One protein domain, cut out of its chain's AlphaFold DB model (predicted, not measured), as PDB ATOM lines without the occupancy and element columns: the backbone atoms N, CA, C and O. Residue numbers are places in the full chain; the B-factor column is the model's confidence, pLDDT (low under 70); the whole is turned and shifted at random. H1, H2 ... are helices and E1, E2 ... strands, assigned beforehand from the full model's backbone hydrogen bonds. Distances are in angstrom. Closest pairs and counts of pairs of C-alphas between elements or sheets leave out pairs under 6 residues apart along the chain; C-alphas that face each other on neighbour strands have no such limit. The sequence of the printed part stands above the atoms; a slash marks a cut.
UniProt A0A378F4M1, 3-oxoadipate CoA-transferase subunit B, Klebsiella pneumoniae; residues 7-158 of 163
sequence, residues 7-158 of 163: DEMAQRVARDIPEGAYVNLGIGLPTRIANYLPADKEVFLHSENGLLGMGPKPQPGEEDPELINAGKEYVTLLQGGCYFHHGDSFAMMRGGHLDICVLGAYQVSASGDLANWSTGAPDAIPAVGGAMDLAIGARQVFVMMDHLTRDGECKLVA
ATOM      1  N   ASP A   7      42.381 120.500 132.887       96.50
ATOM      2  CA  ASP A   7      43.197 121.634 133.310       96.50
ATOM      3  C   ASP A   7      44.180 121.233 134.415       96.50
ATOM      4  O   ASP A   7      45.355 121.577 134.344       96.50
ATOM      5  N   GLU A   8      43.764 120.402 135.376       96.81
ATOM      6  CA  GLU A   8      44.682 119.847 136.381       96.81
ATOM      7  C   GLU A   8      45.741 118.926 135.759       96.81
ATOM      8  O   GLU A   8      46.898 118.943 136.182       96.81
ATOM      9  N   MET A   9      45.384 118.149 134.725       97.00
ATOM     10  CA  MET A   9      46.368 117.395 133.940       97.00
ATOM     11  C   MET A   9      47.351 118.342 133.236       97.00
ATOM     12  O   MET A   9      48.555 118.101 133.286       97.00
ATOM     13  N   ALA A  10      46.875 119.436 132.630       97.75
ATOM     14  CA  ALA A  10      47.737 120.392 131.934       97.75
ATOM     15  C   ALA A  10      48.708 121.073 132.913       97.75
ATOM     16  O   ALA A  10      49.908 121.126 132.658       97.75
ATOM     17  N   GLN A  11      48.217 121.487 134.086       97.25
ATOM     18  CA  GLN A  11      49.037 122.013 135.183       97.25
ATOM     19  C   GLN A  11      50.051 120.997 135.709       97.25
ATOM     20  O   GLN A  11      51.128 121.368 136.175       97.25
ATOM     21  N   ARG A  12      49.706 119.703 135.724       96.75
ATOM     22  CA  ARG A  12      50.638 118.650 136.136       96.75
ATOM     23  C   ARG A  12      51.792 118.533 135.144       96.75
ATOM     24  O   ARG A  12      52.928 118.499 135.606       96.75
ATOM     25  N   VAL A  13      51.497 118.510 133.842       97.50
ATOM     26  CA  VAL A  13      52.512 118.425 132.779       97.50
ATOM     27  C   VAL A  13      53.359 119.696 132.726       97.50
ATOM     28  O   VAL A  13      54.577 119.600 132.667       97.50
ATOM     29  N   ALA A  14      52.752 120.881 132.845       97.38
ATOM     30  CA  ALA A  14      53.479 122.155 132.870       97.38
ATOM     31  C   ALA A  14      54.547 122.209 133.980       97.38
ATOM     32  O   ALA A  14      55.627 122.760 133.786       97.38
ATOM     33  N   ARG A  15      54.274 121.587 135.135       95.69
ATOM     34  CA  ARG A  15      55.238 121.478 136.243       95.69
ATOM     35  C   ARG A  15      56.432 120.574 135.936       95.69
ATOM     36  O   ARG A  15      57.496 120.807 136.502       95.69
ATOM     37  N   ASP A  16      56.256 119.579 135.068       96.25
ATOM     38  CA  ASP A  16      57.316 118.650 134.659       96.25
ATOM     39  C   ASP A  16      58.216 119.230 133.550       96.25
ATOM     40  O   ASP A  16      59.265 118.658 133.264       96.25
ATOM     41  N   ILE A  17      57.845 120.367 132.946       97.62
ATOM     42  CA  ILE A  17      58.674 121.054 131.947       97.62
ATOM     43  C   ILE A  17      59.803 121.829 132.660       97.62
ATOM     44  O   ILE A  17      59.530 122.664 133.543       97.62
ATOM     45  N   PRO A  18      61.079 121.551 132.326       96.69
ATOM     46  CA  PRO A  18      62.214 122.230 132.930       96.69
ATOM     47  C   PRO A  18      62.409 123.640 132.360       96.69
ATOM     48  O   PRO A  18      61.926 123.972 131.281       96.69
ATOM     49  N   GLU A  19      63.138 124.454 133.118       97.31
ATOM     50  CA  GLU A  19      63.611 125.768 132.675       97.31
ATOM     51  C   GLU A  19      64.487 125.652 131.422       97.31
ATOM     52  O   GLU A  19      65.324 124.750 131.340       97.31
ATOM     53  N   GLY A  20      64.308 126.567 130.471       97.25
ATOM     54  CA  GLY A  20      65.071 126.642 129.225       97.25
ATOM     55  C   GLY A  20      64.694 125.589 128.177       97.25
ATOM     56  O   GLY A  20      65.400 125.451 127.181       97.25
ATOM     57  N   ALA A  21      63.616 124.826 128.390       98.12
ATOM     58  CA  ALA A  21      63.220 123.747 127.490       98.12
ATOM     59  C   ALA A  21      62.629 124.256 126.169       98.12
ATOM     60  O   ALA A  21      61.798 125.170 126.152       98.12
ATOM     61  N   TYR A  22      62.971 123.569 125.078       98.44
ATOM     62  CA  TYR A  22      62.335 123.721 123.769       98.44
ATOM     63  C   TYR A  22      61.197 122.713 123.630       98.44
ATOM     64  O   TYR A  22      61.422 121.499 123.599       98.44
ATOM     65  N   VAL A  23      59.963 123.215 123.561       98.44
ATOM     66  CA  VAL A  23      58.757 122.395 123.699       98.44
ATOM     67  C   VAL A  23      57.835 122.553 122.501       98.44
ATOM     68  O   VAL A  23      57.489 123.664 122.108       98.44
ATOM     69  N   ASN A  24      57.365 121.429 121.961       98.44
ATOM     70  CA  ASN A  24      56.245 121.402 121.023       98.44
ATOM     71  C   ASN A  24      54.996 120.826 121.711       98.44
ATOM     72  O   ASN A  24      55.052 119.771 122.347       98.44
ATOM     73  N   LEU A  25      53.867 121.523 121.584       97.25
ATOM     74  CA  LEU A  25      52.577 121.095 122.120       97.25
ATOM     75  C   LEU A  25      51.651 120.708 120.965       97.25
ATOM     76  O   LEU A  25      51.213 121.564 120.198       97.25
ATOM     77  N   GLY A  26      51.313 119.423 120.874       94.12
ATOM     78  CA  GLY A  26      50.373 118.916 119.884       94.12
ATOM     79  C   GLY A  26      48.976 119.520 120.042       94.12
ATOM     80  O   GLY A  26      48.542 119.884 121.139       94.12
ATOM     81  N   ILE A  27      48.244 119.597 118.932       90.38
ATOM     82  CA  ILE A  27      46.901 120.188 118.877       90.38
ATOM     83  C   ILE A  27      45.942 119.480 119.854       90.38
ATOM     84  O   ILE A  27      45.993 118.264 120.059       90.38
ATOM     85  N   GLY A  28      45.017 120.246 120.439       89.56
ATOM     86  CA  GLY A  28      43.920 119.728 121.250       89.56
ATOM     87  C   GLY A  28      44.178 119.860 122.746       89.56
ATOM     88  O   GLY A  28      44.209 120.959 123.284       89.56
ATOM     89  N   LEU A  29      44.273 118.737 123.458       92.62
ATOM     90  CA  LEU A  29      44.478 118.766 124.906       92.62
ATOM     91  C   LEU A  29      45.860 119.330 125.318       92.62
ATOM     92  O   LEU A  29      45.883 120.127 126.259       92.62
ATOM     93  N   PRO A  30      46.979 118.998 124.635       96.06
ATOM     94  CA  PRO A  30      48.297 119.501 125.024       96.06
ATOM     95  C   PRO A  30      48.464 121.020 124.900       96.06
ATOM     96  O   PRO A  30      49.173 121.602 125.716       96.06
ATOM     97  N   THR A  31      47.786 121.702 123.968       93.81
ATOM     98  CA  THR A  31      47.903 123.173 123.835       93.81
ATOM     99  C   THR A  31      47.476 123.923 125.100       93.81
ATOM    100  O   THR A  31      47.975 125.014 125.366       93.81
ATOM    101  N   ARG A  32      46.634 123.317 125.952       95.00
ATOM    102  CA  ARG A  32      46.254 123.888 127.257       95.00
ATOM    103  C   ARG A  32      47.433 124.087 128.202       95.00
ATOM    104  O   ARG A  32      47.342 124.935 129.082       95.00
ATOM    105  N   ILE A  33      48.515 123.325 128.038       96.94
ATOM    106  CA  ILE A  33      49.713 123.403 128.885       96.94
ATOM    107  C   ILE A  33      50.318 124.808 128.842       96.94
ATOM    108  O   ILE A  33      50.748 125.295 129.884       96.94
ATOM    109  N   ALA A  34      50.265 125.488 127.690       94.56
ATOM    110  CA  ALA A  34      50.788 126.844 127.525       94.56
ATOM    111  C   ALA A  34      50.184 127.847 128.529       94.56
ATOM    112  O   ALA A  34      50.885 128.726 129.014       94.56
ATOM    113  N   ASN A  35      48.913 127.668 128.915       93.94
ATOM    114  CA  ASN A  35      48.224 128.544 129.872       93.94
ATOM    115  C   ASN A  35      48.664 128.336 131.332       93.94
ATOM    116  O   ASN A  35      48.261 129.101 132.207       93.94
ATOM    117  N   TYR A  36      49.425 127.277 131.612       96.25
ATOM    118  CA  TYR A  36      49.857 126.897 132.959       96.25
ATOM    119  C   TYR A  36      51.380 126.853 133.104       96.25
ATOM    120  O   TYR A  36      51.871 126.399 134.139       96.25
ATOM    121  N   LEU A  37      52.123 127.298 132.085       94.94
ATOM    122  CA  LEU A  37      53.566 127.465 132.198       94.94
ATOM    123  C   LEU A  37      53.868 128.522 133.275       94.94
ATOM    124  O   LEU A  37      53.231 129.580 133.277       94.94
ATOM    125  N   PRO A  38      54.785 128.246 134.219       90.06
ATOM    126  CA  PRO A  38      55.125 129.202 135.266       90.06
ATOM    127  C   PRO A  38      55.720 130.482 134.670       90.06
ATOM    128  O   PRO A  38      56.597 130.414 133.817       90.06
ATOM    129  N   ALA A  39      55.260 131.646 135.130       87.38
ATOM    130  CA  ALA A  39      55.726 132.940 134.620       87.38
ATOM    131  C   ALA A  39      57.182 133.262 135.003       87.38
ATOM    132  O   ALA A  39      57.789 134.157 134.426       87.38
ATOM    133  N   ASP A  40      57.724 132.558 135.998       88.81
ATOM    134  CA  ASP A  40      59.115 132.635 136.439       88.81
ATOM    135  C   ASP A  40      60.046 131.701 135.655       88.81
ATOM    136  O   ASP A  40      61.244 131.686 135.941       88.81
ATOM    137  N   LYS A  41      59.510 130.940 134.691       91.62
ATOM    138  CA  LYS A  41      60.280 130.040 133.839       91.62
ATOM    139  C   LYS A  41      60.333 130.492 132.386       91.62
ATOM    140  O   LYS A  41      59.310 130.842 131.800       91.62
ATOM    141  N   GLU A  42      61.502 130.381 131.773       93.31
ATOM    142  CA  GLU A  42      61.680 130.537 130.336       93.31
ATOM    143  C   GLU A  42      61.463 129.190 129.631       93.31
ATOM    144  O   GLU A  42      62.240 128.246 129.772       93.31
ATOM    145  N   VAL A  43      60.370 129.078 128.874       96.69
ATOM    146  CA  VAL A  43      60.043 127.895 128.066       96.69
ATOM    147  C   VAL A  43      59.789 128.342 126.635       96.69
ATOM    148  O   VAL A  43      58.922 129.177 126.376       96.69
ATOM    149  N   PHE A  44      60.518 127.753 125.690       97.56
ATOM    150  CA  PHE A  44      60.431 128.119 124.284       97.56
ATOM    151  C   PHE A  44      59.426 127.226 123.568       97.56
ATOM    152  O   PHE A  44      59.699 126.062 123.268       97.56
ATOM    153  N   LEU A  45      58.253 127.782 123.269       97.94
ATOM    154  CA  LEU A  45      57.231 127.078 122.505       97.94
ATOM    155  C   LEU A  45      57.537 127.129 121.004       97.94
ATOM    156  O   LEU A  45      57.646 128.205 120.410       97.94
ATOM    157  N   HIS A  46      57.656 125.948 120.408       98.31
ATOM    158  CA  HIS A  46      57.819 125.718 118.978       98.31
ATOM    159  C   HIS A  46      56.478 125.340 118.332       98.31
ATOM    160  O   HIS A  46      55.747 124.497 118.859       98.31
ATOM    161  N   SER A  47      56.203 125.881 117.145       96.81
ATOM    162  CA  SER A  47      55.090 125.482 116.278       96.81
ATOM    163  C   SER A  47      55.611 124.986 114.923       96.81
ATOM    164  O   SER A  47      56.443 125.636 114.289       96.81
ATOM    165  N   GLU A  48      55.103 123.834 114.468       95.19
ATOM    166  CA  GLU A  48      55.587 123.107 113.273       95.19
ATOM    167  C   GLU A  48      55.429 123.865 111.946       95.19
ATOM    168  O   GLU A  48      56.058 123.535 110.942       95.19
ATOM    169  N   ASN A  49      54.605 124.912 111.932       94.06
ATOM    170  CA  ASN A  49      54.429 125.794 110.784       94.06
ATOM    171  C   ASN A  49      55.514 126.883 110.666       94.06
ATOM    172  O   ASN A  49      55.378 127.749 109.807       94.06
ATOM    173  N   GLY A  50      56.585 126.827 111.469       97.00
ATOM    174  CA  GLY A  50      57.764 127.682 111.289       97.00
ATOM    175  C   GLY A  50      57.938 128.788 112.328       97.00
ATOM    176  O   GLY A  50      58.349 129.889 111.970       97.00
ATOM    177  N   LEU A  51      57.601 128.520 113.595       97.69
ATOM    178  CA  LEU A  51      57.661 129.504 114.678       97.69
ATOM    179  C   LEU A  51      58.372 128.947 115.913       97.69
ATOM    180  O   LEU A  51      58.088 127.829 116.345       97.69
ATOM    181  N   LEU A  52      59.236 129.750 116.530       98.19
ATOM    182  CA  LEU A  52      59.829 129.485 117.841       98.19
ATOM    183  C   LEU A  52      59.691 130.718 118.734       98.19
ATOM    184  O   LEU A  52      59.869 131.843 118.271       98.19
ATOM    185  N   GLY A  53      59.393 130.504 120.015       97.06
ATOM    186  CA  GLY A  53      59.052 131.589 120.939       97.06
ATOM    187  C   GLY A  53      57.592 132.019 120.798       97.06
ATOM    188  O   GLY A  53      57.276 133.201 120.929       97.06
ATOM    189  N   MET A  54      56.703 131.068 120.490       96.94
ATOM    190  CA  MET A  54      55.267 131.314 120.389       96.94
ATOM    191  C   MET A  54      54.708 131.810 121.729       96.94
ATOM    192  O   MET A  54      54.899 131.178 122.767       96.94
ATOM    193  N   GLY A  55      54.005 132.937 121.686       94.94
ATOM    194  CA  GLY A  55      53.338 133.549 122.828       94.94
ATOM    195  C   GLY A  55      51.863 133.155 122.954       94.94
ATOM    196  O   GLY A  55      51.364 132.310 122.206       94.94
ATOM    197  N   PRO A  56      51.138 133.764 123.909       93.88
ATOM    198  CA  PRO A  56      49.709 133.529 124.088       93.88
ATOM    199  C   PRO A  56      48.886 134.077 122.911       93.88
ATOM    200  O   PRO A  56      49.395 134.764 122.021       93.88
ATOM    201  N   LYS A  57      47.579 133.802 122.933       94.19
ATOM    202  CA  LYS A  57      46.609 134.407 122.010       94.19
ATOM    203  C   LYS A  57      46.684 135.951 122.075       94.19
ATOM    204  O   LYS A  57      46.786 136.479 123.186       94.19
ATOM    205  N   PRO A  58      46.606 136.670 120.937       96.31
ATOM    206  CA  PRO A  58      46.558 138.134 120.929       96.31
ATOM    207  C   PRO A  58      45.290 138.665 121.608       96.31
ATOM    208  O   PRO A  58      44.291 137.947 121.757       96.31
ATOM    209  N   GLN A  59      45.325 139.936 122.016       96.44
ATOM    210  CA  GLN A  59      44.126 140.625 122.486       96.44
ATOM    211  C   GLN A  59      43.127 140.806 121.332       96.44
ATOM    212  O   GLN A  59      43.538 140.874 120.172       96.44
ATOM    213  N   PRO A  60      41.815 140.908 121.619       96.62
ATOM    214  CA  PRO A  60      40.824 141.174 120.582       96.62
ATOM    215  C   PRO A  60      41.146 142.457 119.802       96.62
ATOM    216  O   PRO A  60      41.262 143.527 120.400       96.62
ATOM    217  N   GLY A  61      41.249 142.355 118.477       97.25
ATOM    218  CA  GLY A  61      41.621 143.448 117.574       97.25
ATOM    219  C   GLY A  61      43.113 143.521 117.228       97.25
ATOM    220  O   GLY A  61      43.483 144.322 116.371       97.25
ATOM    221  N   GLU A  62      43.957 142.704 117.861       97.25
ATOM    222  CA  GLU A  62      45.395 142.586 117.574       97.25
ATOM    223  C   GLU A  62      45.731 141.293 116.807       97.25
ATOM    224  O   GLU A  62      46.887 140.880 116.749       97.25
ATOM    225  N   GLU A  63      44.727 140.611 116.247       98.06
ATOM    226  CA  GLU A  63      44.939 139.398 115.463       98.06
ATOM    227  C   GLU A  63      45.705 139.685 114.162       98.06
ATOM    228  O   GLU A  63      45.301 140.528 113.359       98.06
ATOM    229  N   ASP A  64      46.769 138.919 113.917       97.31
ATOM    230  CA  ASP A  64      47.504 138.915 112.652       97.31
ATOM    231  C   ASP A  64      47.181 137.621 111.876       97.31
ATOM    232  O   ASP A  64      47.465 136.525 112.373       97.31
ATOM    233  N   PRO A  65      46.577 137.709 110.673       96.38
ATOM    234  CA  PRO A  65      46.220 136.537 109.879       96.38
ATOM    235  C   PRO A  65      47.415 135.687 109.433       96.38
ATOM    236  O   PRO A  65      47.230 134.505 109.145       96.38
ATOM    237  N   GLU A  66      48.624 136.251 109.407       95.94
ATOM    238  CA  GLU A  66      49.851 135.544 109.036       95.94
ATOM    239  C   GLU A  66      50.552 134.906 110.253       95.94
ATOM    240  O   GLU A  66      51.480 134.111 110.085       95.94
ATOM    241  N   LEU A  67      50.094 135.193 111.480       97.31
ATOM    242  CA  LEU A  67      50.664 134.664 112.722       97.31
ATOM    243  C   LEU A  67      49.710 133.690 113.421       97.31
ATOM    244  O   LEU A  67      48.960 134.027 114.343       97.31
ATOM    245  N   ILE A  68      49.783 132.434 112.987       96.19
ATOM    246  CA  ILE A  68      48.985 131.329 113.526       96.19
ATOM    247  C   ILE A  68      49.865 130.205 114.073       96.19
ATOM    248  O   ILE A  68      51.010 130.031 113.658       96.19
ATOM    249  N   ASN A  69      49.313 129.398 114.975       93.56
ATOM    250  CA  ASN A  69      49.910 128.124 115.375       93.56
ATOM    251  C   ASN A  69      49.501 126.974 114.429       93.56
ATOM    252  O   ASN A  69      48.672 127.132 113.530       93.56
ATOM    253  N   ALA A  70      50.029 125.773 114.680       90.44
ATOM    254  CA  ALA A  70      49.676 124.550 113.948       90.44
ATOM    255  C   ALA A  70      48.167 124.214 113.974       90.44
ATOM    256  O   ALA A  70      47.637 123.595 113.051       90.44
ATOM    257  N   GLY A  71      47.462 124.648 115.025       89.56
ATOM    258  CA  GLY A  71      46.014 124.518 115.194       89.56
ATOM    259  C   GLY A  71      45.182 125.558 114.437       89.56
ATOM    260  O   GLY A  71      43.957 125.510 114.531       89.56
ATOM    261  N   LYS A  72      45.817 126.457 113.670       92.00
ATOM    262  CA  LYS A  72      45.187 127.582 112.952       92.00
ATOM    263  C   LYS A  72      44.551 128.621 113.879       92.00
ATOM    264  O   LYS A  72      43.598 129.298 113.499       92.00
ATOM    265  N   GLU A  73      45.065 128.742 115.096       93.69
ATOM    266  CA  GLU A  73      44.663 129.777 116.045       93.69
ATOM    267  C   GLU A  73      45.654 130.939 115.979       93.69
ATOM    268  O   GLU A  73      46.859 130.708 115.873       93.69
ATOM    269  N   TYR A  74      45.160 132.176 116.074       96.81
ATOM    270  CA  TYR A  74      46.023 133.355 116.175       96.81
ATOM    271  C   TYR A  74      46.849 133.320 117.457       96.81
ATOM    272  O   TYR A  74      46.325 133.040 118.542       96.81
ATOM    273  N   VAL A  75      48.128 133.650 117.324       96.81
ATOM    274  CA  VAL A  75      49.096 133.692 118.423       96.81
ATOM    275  C   VAL A  75      49.918 134.975 118.355       96.81
ATOM    276  O   VAL A  75      49.780 135.772 117.434       96.81
ATOM    277  N   THR A  76      50.750 135.195 119.364       97.19
ATOM    278  CA  THR A  76      51.731 136.284 119.396       97.19
ATOM    279  C   THR A  76      53.147 135.720 119.301       97.19
ATOM    280  O   THR A  76      53.361 134.514 119.446       97.19
ATOM    281  N   LEU A  77      54.126 136.592 119.060       97.06
ATOM    282  CA  LEU A  77      55.545 136.256 119.100       97.06
ATOM    283  C   LEU A  77      56.179 136.894 120.339       97.06
ATOM    284  O   LEU A  77      56.084 138.108 120.522       97.06
ATOM    285  N   LEU A  78      56.824 136.091 121.185       95.69
ATOM    286  CA  LEU A  78      57.571 136.606 122.332       95.69
ATOM    287  C   LEU A  78      58.891 137.242 121.884       95.69
ATOM    288  O   LEU A  78      59.429 136.944 120.816       95.69
ATOM    289  N   GLN A  79      59.441 138.120 122.724       94.19
ATOM    290  CA  GLN A  79      60.745 138.727 122.473       94.19
ATOM    291  C   GLN A  79      61.821 137.645 122.297       94.19
ATOM    292  O   GLN A  79      61.918 136.721 123.095       94.19
ATOM    293  N   GLY A  80      62.632 137.771 121.243       93.94
ATOM    294  CA  GLY A  80      63.647 136.771 120.891       93.94
ATOM    295  C   GLY A  80      63.114 135.582 120.083       93.94
ATOM    296  O   GLY A  80      63.913 134.765 119.631       93.94
ATOM    297  N   GLY A  81      61.800 135.500 119.856       96.81
ATOM    298  CA  GLY A  81      61.211 134.517 118.958       96.81
ATOM    299  C   GLY A  81      61.602 134.739 117.495       96.81
ATOM    300  O   GLY A  81      62.031 135.825 117.094       96.81
ATOM    301  N   CYS A  82      61.468 133.692 116.685       97.88
ATOM    302  CA  CYS A  82      61.874 133.712 115.284       97.88
ATOM    303  C   CYS A  82      60.933 132.915 114.378       97.88
ATOM    304  O   CYS A  82      60.215 132.014 114.818       97.88
ATOM    305  N   TYR A  83      60.991 133.264 113.093       98.19
ATOM    306  CA  TYR A  83      60.331 132.556 112.004       98.19
ATOM    307  C   TYR A  83      61.346 131.772 111.186       98.19
ATOM    308  O   TYR A  83      62.491 132.200 111.020       98.19
ATOM    309  N   PHE A  84      60.910 130.652 110.630       97.94
ATOM    310  CA  PHE A  84      61.708 129.832 109.726       97.94
ATOM    311  C   PHE A  84      60.807 129.082 108.750       97.94
ATOM    312  O   PHE A  84      59.601 128.948 108.952       97.94
ATOM    313  N   HIS A  85      61.387 128.603 107.652       97.62
ATOM    314  CA  HIS A  85      60.641 127.828 106.672       97.62
ATOM    315  C   HIS A  85      60.204 126.484 107.284       97.62
ATOM    316  O   HIS A  85      60.917 125.909 108.106       97.62
ATOM    317  N   HIS A  86      59.061 125.932 106.859       93.25
ATOM    318  CA  HIS A  86      58.566 124.654 107.398       93.25
ATOM    319  C   HIS A  86      59.605 123.523 107.270       93.25
ATOM    320  O   HIS A  86      59.744 122.701 108.166       93.25
ATOM    321  N   GLY A  87      60.411 123.517 106.203       96.69
ATOM    322  CA  GLY A  87      61.517 122.566 106.046       96.69
ATOM    323  C   GLY A  87      62.538 122.612 107.194       96.69
ATOM    324  O   GLY A  87      62.970 121.559 107.661       96.69
ATOM    325  N   ASP A  88      62.860 123.808 107.697       98.12
ATOM    326  CA  ASP A  88      63.763 123.997 108.838       98.12
ATOM    327  C   ASP A  88      63.087 123.592 110.155       98.12
ATOM    328  O   ASP A  88      63.727 122.993 111.017       98.12
ATOM    329  N   SER A  89      61.776 123.832 110.288       97.50
ATOM    330  CA  SER A  89      60.989 123.364 111.437       97.50
ATOM    331  C   SER A  89      61.053 121.843 111.571       97.50
ATOM    332  O   SER A  89      61.418 121.310 112.619       97.50
ATOM    333  N   PHE A  90      60.806 121.124 110.476       96.75
ATOM    334  CA  PHE A  90      60.890 119.665 110.465       96.75
ATOM    335  C   PHE A  90      62.329 119.154 110.612       96.75
ATOM    336  O   PHE A  90      62.533 118.045 111.110       96.75
ATOM    337  N   ALA A  91      63.340 119.932 110.209       98.00
ATOM    338  CA  ALA A  91      64.734 119.625 110.516       98.00
ATOM    339  C   ALA A  91      65.026 119.766 112.021       98.00
ATOM    340  O   ALA A  91      65.671 118.889 112.590       98.00
ATOM    341  N   MET A  92      64.494 120.800 112.683       97.94
ATOM    342  CA  MET A  92      64.577 120.972 114.138       97.94
ATOM    343  C   MET A  92      63.910 119.802 114.879       97.94
ATOM    344  O   MET A  92      64.508 119.223 115.787       97.94
ATOM    345  N   MET A  93      62.706 119.413 114.446       97.31
ATOM    346  CA  MET A  93      61.960 118.281 115.006       97.31
ATOM    347  C   MET A  93      62.737 116.971 114.838       97.31
ATOM    348  O   MET A  93      63.125 116.361 115.830       97.31
ATOM    349  N   ARG A  94      63.027 116.559 113.593       97.38
ATOM    350  CA  ARG A  94      63.705 115.281 113.299       97.38
ATOM    351  C   ARG A  94      65.156 115.230 113.778       97.38
ATOM    352  O   ARG A  94      65.676 114.142 113.998       97.38
ATOM    353  N   GLY A  95      65.813 116.381 113.905       97.62
ATOM    354  CA  GLY A  95      67.193 116.498 114.374       97.62
ATOM    355  C   GLY A  95      67.361 116.359 115.888       97.62
ATOM    356  O   GLY A  95      68.492 116.377 116.365       97.62
ATOM    357  N   GLY A  96      66.272 116.223 116.653       97.44
ATOM    358  CA  GLY A  96      66.348 116.096 118.111       97.44
ATOM    359  C   GLY A  96      66.693 117.384 118.838       97.44
ATOM    360  O   GLY A  96      67.248 117.347 119.935       97.44
ATOM    361  N   HIS A  97      66.346 118.522 118.238       98.31
ATOM    362  CA  HIS A  97      66.557 119.843 118.828       98.31
ATOM    363  C   HIS A  97      65.392 120.298 119.720       98.31
ATOM    364  O   HIS A  97      65.505 121.323 120.384       98.31
ATOM    365  N   LEU A  98      64.287 119.546 119.749       98.50
ATOM    366  CA  LEU A  98      63.207 119.737 120.714       98.50
ATOM    367  C   LEU A  98      63.443 118.839 121.927       98.50
ATOM    368  O   LEU A  98      63.590 117.621 121.785       98.50
ATOM    369  N   ASP A  99      63.444 119.429 123.118       98.56
ATOM    370  CA  ASP A  99      63.636 118.685 124.361       98.56
ATOM    371  C   ASP A  99      62.418 117.829 124.687       98.56
ATOM    372  O   ASP A  99      62.554 116.658 125.044       98.56
ATOM    373  N   ILE A 100      61.223 118.405 124.544       98.50
ATOM    374  CA  ILE A 100      59.964 117.750 124.887       98.50
ATOM    375  C   ILE A 100      58.951 117.990 123.769       98.50
ATOM    376  O   ILE A 100      58.730 119.122 123.341       98.50
ATOM    377  N   CYS A 101      58.262 116.939 123.338       97.94
ATOM    378  CA  CYS A 101      56.982 117.087 122.655       97.94
ATOM    379  C   CYS A 101      55.864 116.498 123.514       97.94
ATOM    380  O   CYS A 101      56.042 115.470 124.169       97.94
ATOM    381  N   VAL A 102      54.707 117.160 123.543       98.25
ATOM    382  CA  VAL A 102      53.527 116.663 124.257       98.25
ATOM    383  C   VAL A 102      52.417 116.380 123.261       98.25
ATOM    384  O   VAL A 102      51.933 117.291 122.594       98.25
ATOM    385  N   LEU A 103      51.984 115.126 123.176       97.19
ATOM    386  CA  LEU A 103      50.992 114.669 122.207       97.19
ATOM    387  C   LEU A 103      49.731 114.142 122.899       97.19
ATOM    388  O   LEU A 103      49.764 113.611 124.011       97.19
ATOM    389  N   GLY A 104      48.595 114.274 122.217       96.12
ATOM    390  CA  GLY A 104      47.407 113.485 122.526       96.12
ATOM    391  C   GLY A 104      47.542 112.061 121.983       96.12
ATOM    392  O   GLY A 104      48.348 111.805 121.087       96.12
ATOM    393  N   ALA A 105      46.729 111.141 122.503       96.06
ATOM    394  CA  ALA A 105      46.688 109.755 122.037       96.06
ATOM    395  C   ALA A 105      45.289 109.140 122.139       96.06
ATOM    396  O   ALA A 105      44.519 109.456 123.058       96.06
ATOM    397  N   TYR A 106      44.989 108.215 121.229       95.12
ATOM    398  CA  TYR A 106      43.871 107.279 121.337       95.12
ATOM    399  C   TYR A 106      44.259 106.044 122.145       95.12
ATOM    400  O   TYR A 106      43.472 105.602 122.977       95.12
ATOM    401  N   GLN A 107      45.467 105.521 121.942       97.62
ATOM    402  CA  GLN A 107      46.032 104.423 122.722       97.62
ATOM    403  C   GLN A 107      47.531 104.638 122.930       97.62
ATOM    404  O   GLN A 107      48.203 105.255 122.102       97.62
ATOM    405  N   VAL A 108      48.039 104.101 124.036       98.19
ATOM    406  CA  VAL A 108      49.473 103.945 124.288       98.19
ATOM    407  C   VAL A 108      49.720 102.507 124.721       98.19
ATOM    408  O   VAL A 108      49.025 102.008 125.611       98.19
ATOM    409  N   SER A 109      50.678 101.829 124.092       98.25
ATOM    410  CA  SER A 109      51.025 100.457 124.463       98.25
ATOM    411  C   SER A 109      51.974 100.409 125.664       98.25
ATOM    412  O   SER A 109      52.660 101.380 125.984       98.25
ATOM    413  N   ALA A 110      52.063  99.252 126.321       97.00
ATOM    414  CA  ALA A 110      53.015  99.019 127.407       97.00
ATOM    415  C   ALA A 110      54.488  99.129 126.960       97.00
ATOM    416  O   ALA A 110      55.353  99.395 127.793       97.00
ATOM    417  N   SER A 111      54.774  98.942 125.666       96.88
ATOM    418  CA  SER A 111      56.097  99.152 125.060       96.88
ATOM    419  C   SER A 111      56.352 100.597 124.621       96.88
ATOM    420  O   SER A 111      57.456 100.895 124.176       96.88
ATOM    421  N   GLY A 112      55.373 101.495 124.773       96.00
ATOM    422  CA  GLY A 112      55.490 102.907 124.402       96.00
ATOM    423  C   GLY A 112      55.025 103.236 122.983       96.00
ATOM    424  O   GLY A 112      55.257 104.353 122.527       96.00
ATOM    425  N   ASP A 113      54.350 102.315 122.289       96.81
ATOM    426  CA  ASP A 113      53.775 102.611 120.975       96.81
ATOM    427  C   ASP A 113      52.652 103.635 121.132       96.81
ATOM    428  O   ASP A 113      51.765 103.481 121.975       96.81
ATOM    429  N   LEU A 114      52.676 104.665 120.296       95.75
ATOM    430  CA  LEU A 114      51.707 105.751 120.303       95.75
ATOM    431  C   LEU A 114      50.743 105.582 119.131       95.75
ATOM    432  O   LEU A 114      51.185 105.543 117.986       95.75
ATOM    433  N   ALA A 115      49.440 105.532 119.419       95.69
ATOM    434  CA  ALA A 115      48.405 105.583 118.394       95.69
ATOM    435  C   ALA A 115      47.562 106.851 118.542       95.69
ATOM    436  O   ALA A 115      46.852 107.011 119.545       95.69
ATOM    437  N   ASN A 116      47.648 107.771 117.580       93.50
ATOM    438  CA  ASN A 116      47.044 109.100 117.704       93.50
ATOM    439  C   ASN A 116      46.544 109.756 116.407       93.50
ATOM    440  O   ASN A 116      46.100 110.901 116.474       93.50
ATOM    441  N   TRP A 117      46.565 109.069 115.262       90.19
ATOM    442  CA  TRP A 117      46.221 109.679 113.969       90.19
ATOM    443  C   TRP A 117      45.123 108.950 113.188       90.19
ATOM    444  O   TRP A 117      44.554 109.531 112.260       90.19
ATOM    445  N   SER A 118      44.776 107.709 113.550       89.62
ATOM    446  CA  SER A 118      43.622 107.007 112.982       89.62
ATOM    447  C   SER A 118      43.077 105.903 113.886       89.62
ATOM    448  O   SER A 118      43.795 105.026 114.358       89.62
ATOM    449  N   THR A 119      41.756 105.865 114.044       87.44
ATOM    450  CA  THR A 119      41.053 104.741 114.685       87.44
ATOM    451  C   THR A 119      40.731 103.603 113.710       87.44
ATOM    452  O   THR A 119      40.211 102.571 114.128       87.44
ATOM    453  N   GLY A 120      41.009 103.781 112.412       84.81
ATOM    454  CA  GLY A 120      40.635 102.837 111.354       84.81
ATOM    455  C   GLY A 120      39.145 102.837 110.994       84.81
ATOM    456  O   GLY A 120      38.705 101.964 110.248       84.81
ATOM    457  N   ALA A 121      38.357 103.787 111.512       85.88
ATOM    458  CA  ALA A 121      36.951 103.915 111.141       85.88
ATOM    459  C   ALA A 121      36.814 104.318 109.654       85.88
ATOM    460  O   ALA A 121      37.556 105.199 109.216       85.88
ATOM    461  N   PRO A 122      35.868 103.734 108.887       79.62
ATOM    462  CA  PRO A 122      35.757 103.947 107.436       79.62
ATOM    463  C   PRO A 122      35.624 105.416 107.016       79.62
ATOM    464  O   PRO A 122      36.152 105.808 105.980       79.62
ATOM    465  N   ASP A 123      34.964 106.221 107.851       79.69
ATOM    466  CA  ASP A 123      34.683 107.636 107.583       79.69
ATOM    467  C   ASP A 123      35.660 108.591 108.296       79.69
ATOM    468  O   ASP A 123      35.535 109.813 108.195       79.69
ATOM    469  N   ALA A 124      36.634 108.061 109.047       76.44
ATOM    470  CA  ALA A 124      37.633 108.882 109.721       76.44
ATOM    471  C   ALA A 124      38.757 109.236 108.745       76.44
ATOM    472  O   ALA A 124      39.553 108.379 108.367       76.44
ATOM    473  N   ILE A 125      38.848 110.515 108.370       73.75
ATOM    474  CA  ILE A 125      39.966 111.033 107.577       73.75
ATOM    475  C   ILE A 125      41.224 111.005 108.456       73.75
ATOM    476  O   ILE A 125      41.272 111.731 109.454       73.75
ATOM    477  N   PRO A 126      42.240 110.191 108.123       70.94
ATOM    478  CA  PRO A 126      43.462 110.146 108.904       70.94
ATOM    479  C   PRO A 126      44.226 111.463 108.772       70.94
ATOM    480  O   PRO A 126      44.404 111.975 107.667       70.94
ATOM    481  N   ALA A 127      44.707 111.995 109.892       74.75
ATOM    482  CA  ALA A 127      45.485 113.229 109.919       74.75
ATOM    483  C   ALA A 127      46.724 113.025 110.792       74.75
ATOM    484  O   ALA A 127      46.677 113.193 112.005       74.75
ATOM    485  N   VAL A 128      47.829 112.642 110.150       81.56
ATOM    486  CA  VAL A 128      49.127 112.463 110.818       81.56
ATOM    487  C   VAL A 128      49.738 113.800 111.244       81.56
ATOM    488  O   VAL A 128      50.298 113.893 112.333       81.56
ATOM    489  N   GLY A 129      49.609 114.842 110.411       84.19
ATOM    490  CA  GLY A 129      50.273 116.133 110.643       84.19
ATOM    491  C   GLY A 129      51.780 115.970 110.892       84.19
ATOM    492  O   GLY A 129      52.404 115.075 110.329       84.19
ATOM    493  N   GLY A 130      52.358 116.791 111.772       90.31
ATOM    494  CA  GLY A 130      53.732 116.619 112.258       90.31
ATOM    495  C   GLY A 130      53.913 115.569 113.368       90.31
ATOM    496  O   GLY A 130      55.006 115.456 113.920       90.31
ATOM    497  N   ALA A 131      52.877 114.803 113.742       92.12
ATOM    498  CA  ALA A 131      52.919 113.965 114.945       92.12
ATOM    499  C   ALA A 131      53.982 112.854 114.884       92.12
ATOM    500  O   ALA A 131      54.621 112.571 115.896       92.12
ATOM    501  N   MET A 132      54.195 112.244 113.712       94.69
ATOM    502  CA  MET A 132      55.222 111.207 113.530       94.69
ATOM    503  C   MET A 132      56.636 111.776 113.690       94.69
ATOM    504  O   MET A 132      57.448 111.202 114.414       94.69
ATOM    505  N   ASP A 133      56.918 112.927 113.073       95.94
ATOM    506  CA  ASP A 133      58.207 113.613 113.191       95.94
ATOM    507  C   ASP A 133      58.496 114.047 114.632       95.94
ATOM    508  O   ASP A 133      59.627 113.914 115.094       95.94
ATOM    509  N   LEU A 134      57.479 114.507 115.370       95.62
ATOM    510  CA  LEU A 134      57.615 114.846 116.790       95.62
ATOM    511  C   LEU A 134      57.894 113.627 117.659       95.62
ATOM    512  O   LEU A 134      58.768 113.691 118.521       95.62
ATOM    513  N   ALA A 135      57.147 112.542 117.452       94.38
ATOM    514  CA  ALA A 135      57.266 111.333 118.257       94.38
ATOM    515  C   ALA A 135      58.624 110.637 118.069       94.38
ATOM    516  O   ALA A 135      59.134 110.025 119.001       94.38
ATOM    517  N   ILE A 136      59.207 110.729 116.872       94.62
ATOM    518  CA  ILE A 136      60.518 110.138 116.570       94.62
ATOM    519  C   ILE A 136      61.657 111.106 116.908       94.62
ATOM    520  O   ILE A 136      62.728 110.674 117.327       94.62
ATOM    521  N   GLY A 137      61.448 112.399 116.671       96.62
ATOM    522  CA  GLY A 137      62.503 113.399 116.708       96.62
ATOM    523  C   GLY A 137      62.768 113.984 118.089       96.62
ATOM    524  O   GLY A 137      63.926 114.160 118.449       96.62
ATOM    525  N   ALA A 138      61.734 114.282 118.881       97.69
ATOM    526  CA  ALA A 138      61.922 114.940 120.175       97.69
ATOM    527  C   ALA A 138      62.722 114.067 121.155       97.69
ATOM    528  O   ALA A 138      62.571 112.847 121.195       97.69
ATOM    529  N   ARG A 139      63.541 114.700 122.005       98.00
ATOM    530  CA  ARG A 139      64.370 113.983 122.992       98.00
ATOM    531  C   ARG A 139      63.517 113.234 124.016       98.00
ATOM    532  O   ARG A 139      63.915 112.169 124.485       98.00
ATOM    533  N   GLN A 140      62.355 113.787 124.363       97.75
ATOM    534  CA  GLN A 140      61.346 113.152 125.202       97.75
ATOM    535  C   GLN A 140      59.949 113.368 124.617       97.75
ATOM    536  O   GLN A 140      59.595 114.470 124.200       97.75
ATOM    537  N   VAL A 141      59.131 112.315 124.644       97.69
ATOM    538  CA  VAL A 141      57.728 112.353 124.216       97.69
ATOM    539  C   VAL A 141      56.841 112.149 125.432       97.69
ATOM    540  O   VAL A 141      56.882 111.102 126.079       97.69
ATOM    541  N   PHE A 142      56.028 113.148 125.753       98.19
ATOM    542  CA  PHE A 142      54.998 113.049 126.779       98.19
ATOM    543  C   PHE A 142      53.643 112.829 126.114       98.19
ATOM    544  O   PHE A 142      53.318 113.447 125.101       98.19
ATOM    545  N   VAL A 143      52.818 111.978 126.718       97.75
ATOM    546  CA  VAL A 143      51.440 111.771 126.270       97.75
ATOM    547  C   VAL A 143      50.482 112.315 127.315       97.75
ATOM    548  O   VAL A 143      50.504 111.903 128.474       97.75
ATOM    549  N   MET A 144      49.604 113.220 126.888       97.31
ATOM    550  CA  MET A 144      48.542 113.773 127.717       97.31
ATOM    551  C   MET A 144      47.185 113.285 127.207       97.31
ATOM    552  O   MET A 144      46.703 113.708 126.155       97.31
ATOM    553  N   MET A 145      46.541 112.394 127.965       96.25
ATOM    554  CA  MET A 145      45.237 111.846 127.595       96.25
ATOM    555  C   MET A 145      44.379 111.461 128.804       96.25
ATOM    556  O   MET A 145      44.891 111.138 129.871       96.25
ATOM    557  N   ASP A 146      43.058 111.426 128.604       95.62
ATOM    558  CA  ASP A 146      42.161 110.682 129.492       95.62
ATOM    559  C   ASP A 146      42.600 109.204 129.555       95.62
ATOM    560  O   ASP A 146      42.968 108.630 128.530       95.62
ATOM    561  N   HIS A 147      42.546 108.596 130.745       95.50
ATOM    562  CA  HIS A 147      42.962 107.200 130.957       95.50
ATOM    563  C   HIS A 147      42.001 106.183 130.323       95.50
ATOM    564  O   HIS A 147      42.425 105.133 129.841       95.50
ATOM    565  N   LEU A 148      40.705 106.512 130.321       95.69
ATOM    566  CA  LEU A 148      39.638 105.688 129.762       95.69
ATOM    567  C   LEU A 148      38.961 106.400 128.589       95.69
ATOM    568  O   LEU A 148      38.946 107.635 128.521       95.69
ATOM    569  N   THR A 149      38.361 105.624 127.690       94.25
ATOM    570  CA  THR A 149      37.405 106.127 126.697       94.25
ATOM    571  C   THR A 149      36.111 106.591 127.378       94.25
ATOM    572  O   THR A 149      35.920 106.437 128.589       94.25
ATOM    573  N   ARG A 150      35.191 107.174 126.600       90.88
ATOM    574  CA  ARG A 150      33.860 107.556 127.102       90.88
ATOM    575  C   ARG A 150      33.045 106.350 127.576       90.88
ATOM    576  O   ARG A 150      32.258 106.505 128.503       90.88
ATOM    577  N   ASP A 151      33.290 105.188 126.981       94.50
ATOM    578  CA  ASP A 151      32.603 103.931 127.285       94.50
ATOM    579  C   ASP A 151      33.312 103.124 128.391       94.50
ATOM    580  O   ASP A 151      32.872 102.040 128.757       94.50
ATOM    581  N   GLY A 152      34.394 103.667 128.966       95.06
ATOM    582  CA  GLY A 152      35.111 103.073 130.098       95.06
ATOM    583  C   GLY A 152      36.246 102.120 129.719       95.06
ATOM    584  O   GLY A 152      36.842 101.514 130.607       95.06
ATOM    585  N   GLU A 153      36.588 102.003 128.436       96.00
ATOM    586  CA  GLU A 153      37.680 101.139 127.980       96.00
ATOM    587  C   GLU A 153      39.052 101.757 128.266       96.00
ATOM    588  O   GLU A 153      39.236 102.971 128.162       96.00
ATOM    589  N   CYS A 154      40.038 100.924 128.610       97.06
ATOM    590  CA  CYS A 154      41.390 101.387 128.909       97.06
ATOM    591  C   CYS A 154      42.129 101.829 127.643       97.06
ATOM    592  O   CYS A 154      42.176 101.101 126.654       97.06
ATOM    593  N   LYS A 155      42.765 103.004 127.700       97.75
ATOM    594  CA  LYS A 155      43.611 103.516 126.610       97.75
ATOM    595  C   LYS A 155      45.087 103.146 126.767       97.75
ATOM    596  O   LYS A 155      45.850 103.302 125.816       97.75
ATOM    597  N   LEU A 156      45.485 102.644 127.938       98.06
ATOM    598  CA  LEU A 156      46.762 101.956 128.126       98.06
ATOM    599  C   LEU A 156      46.564 100.469 127.837       98.06
ATOM    600  O   LEU A 156      45.823  99.785 128.544       98.06
ATOM    601  N   VAL A 157      47.207  99.978 126.785       98.19
ATOM    602  CA  VAL A 157      46.962  98.641 126.228       98.19
ATOM    603  C   VAL A 157      48.252  97.832 126.149       98.19
ATOM    604  O   VAL A 157      49.348  98.377 126.210       98.19
ATOM    605  N   ALA A 158      48.156  96.510 126.004       98.00
ATOM    606  CA  ALA A 158      49.347  95.693 125.760       98.00
ATOM    607  C   ALA A 158      49.944  95.976 124.369       98.00
ATOM    608  O   ALA A 158      51.159  96.057 124.225       98.00
TER     609      ALA A 158
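This is residues 7 to 158 of the 163 residues of the protein "3-oxoadipate CoA-transferase subunit B" of Klebsiella pneumoniae (UniProt A0A378F4M1). A strongly twisted sheet of six strands forms the core, with H2 on one face and H1 packed across H2, while H3 and H4 cover part of the opposite face. Beyond the E7 end of the sheet is a loop-rich part round the short strand E6, where residues 114 to 115 and 156 to 157 pair with E6; at the other end, the long loop of residues 55 to 76 joins E3 to E4. The printed part has 152 residues, with four named helices and seven named strands in the order H1 E1 H2 E2 E3 E4 H3 E5 E6 H4 E7. The sheet is mixed, in the order E4, E3, E2, E1, E5, E7, and the class is mixed, helices and strands, though under half of the residues are in named elements. The whole is compact, with a radius of gyration of the C-alphas of 15.8 A and spans of 44 by 34 by 33 A.

Find C-alpha 7 at (43.197, 121.634, 133.310); from there H1, residues 7 to 16, runs 14.5 A. Next come E1, residues 22 to 25, and H2, residues 30 to 36, 11.0 A long. Read on to E2, residues 44 to 47, and E3, residues 51 to 54. E4, residues 77 to 83, is the longest strand by residues and begins at C-alpha 77 at (55.545, 136.256, 119.100). H3, residues 86 to 94, measures 12.2 A; E5, residues 100 to 103, and E6, residues 107 to 109, follow. H4, residues 131 to 137, is followed by E7, residues 140 to 143, which ends at C-alpha 143 at (51.440, 111.771, 126.270).

Begin with the sheet, whose edge strands are E4 and E7. E1, E2 and H2 form a strand-helix-strand unit, two parallel neighbour strands with a helix between, and its crossover is right-handed. Look at N 46 and O 23, 2.9 A apart, for E2 beside E1. E1 and E5 are parallel at 2 degrees, with N 102 and O 24 at 2.9 A. E5 and E7 are parallel too, with N 142 and O 101 at 2.8 A. E2, E3 and E4 form a meander, each strand the antiparallel neighbour of the one before; its two hairpins show N 47 and O 51 at 2.8 A and N 82 and O 52 at 2.9 A. H2 is on the sheet at a height of 7.5 A; its closest C-alphas to E1 are those of Thr 31 and Leu 25, 5.4 A apart. H1 touches H2, about perpendicular at 79 degrees, with the C-alphas of Ala 10 and Ile 33 closest at 4.7 A. H1 is only just not on the sheet, with 4 pairs of C-alphas within 10 A. On the opposite face from H2, H4 lies over E5 at a height of 9.0 A and runs along the strands, at 25 degrees to E5 on the local plane. H3, on the same face as H4, lies over E2 and runs slantwise to the strands. H3 and H4 touch at a steep tilt of 55 degrees, closest at the C-alphas of Arg 94 and Gly 137, 4.1 A. E6 pairs with no named strand and is apart from E5 and H4. Every O i to N i+4 pair is within hydrogen-bond range in H3 and H4; H1 has 5 of 6, and H2 has 0 of 3 but 4 of 4 O i to N i+3 pairs.

The two C-alphas farthest apart are those of Gly 61 and Ala 158, 49.1 A. The printed part has no cut. Its long links are E3 to E4, with 22 residues, and E6 to H4, with 21. The mean pLDDT of the printed part is 94.8, and no printed residue is under 70.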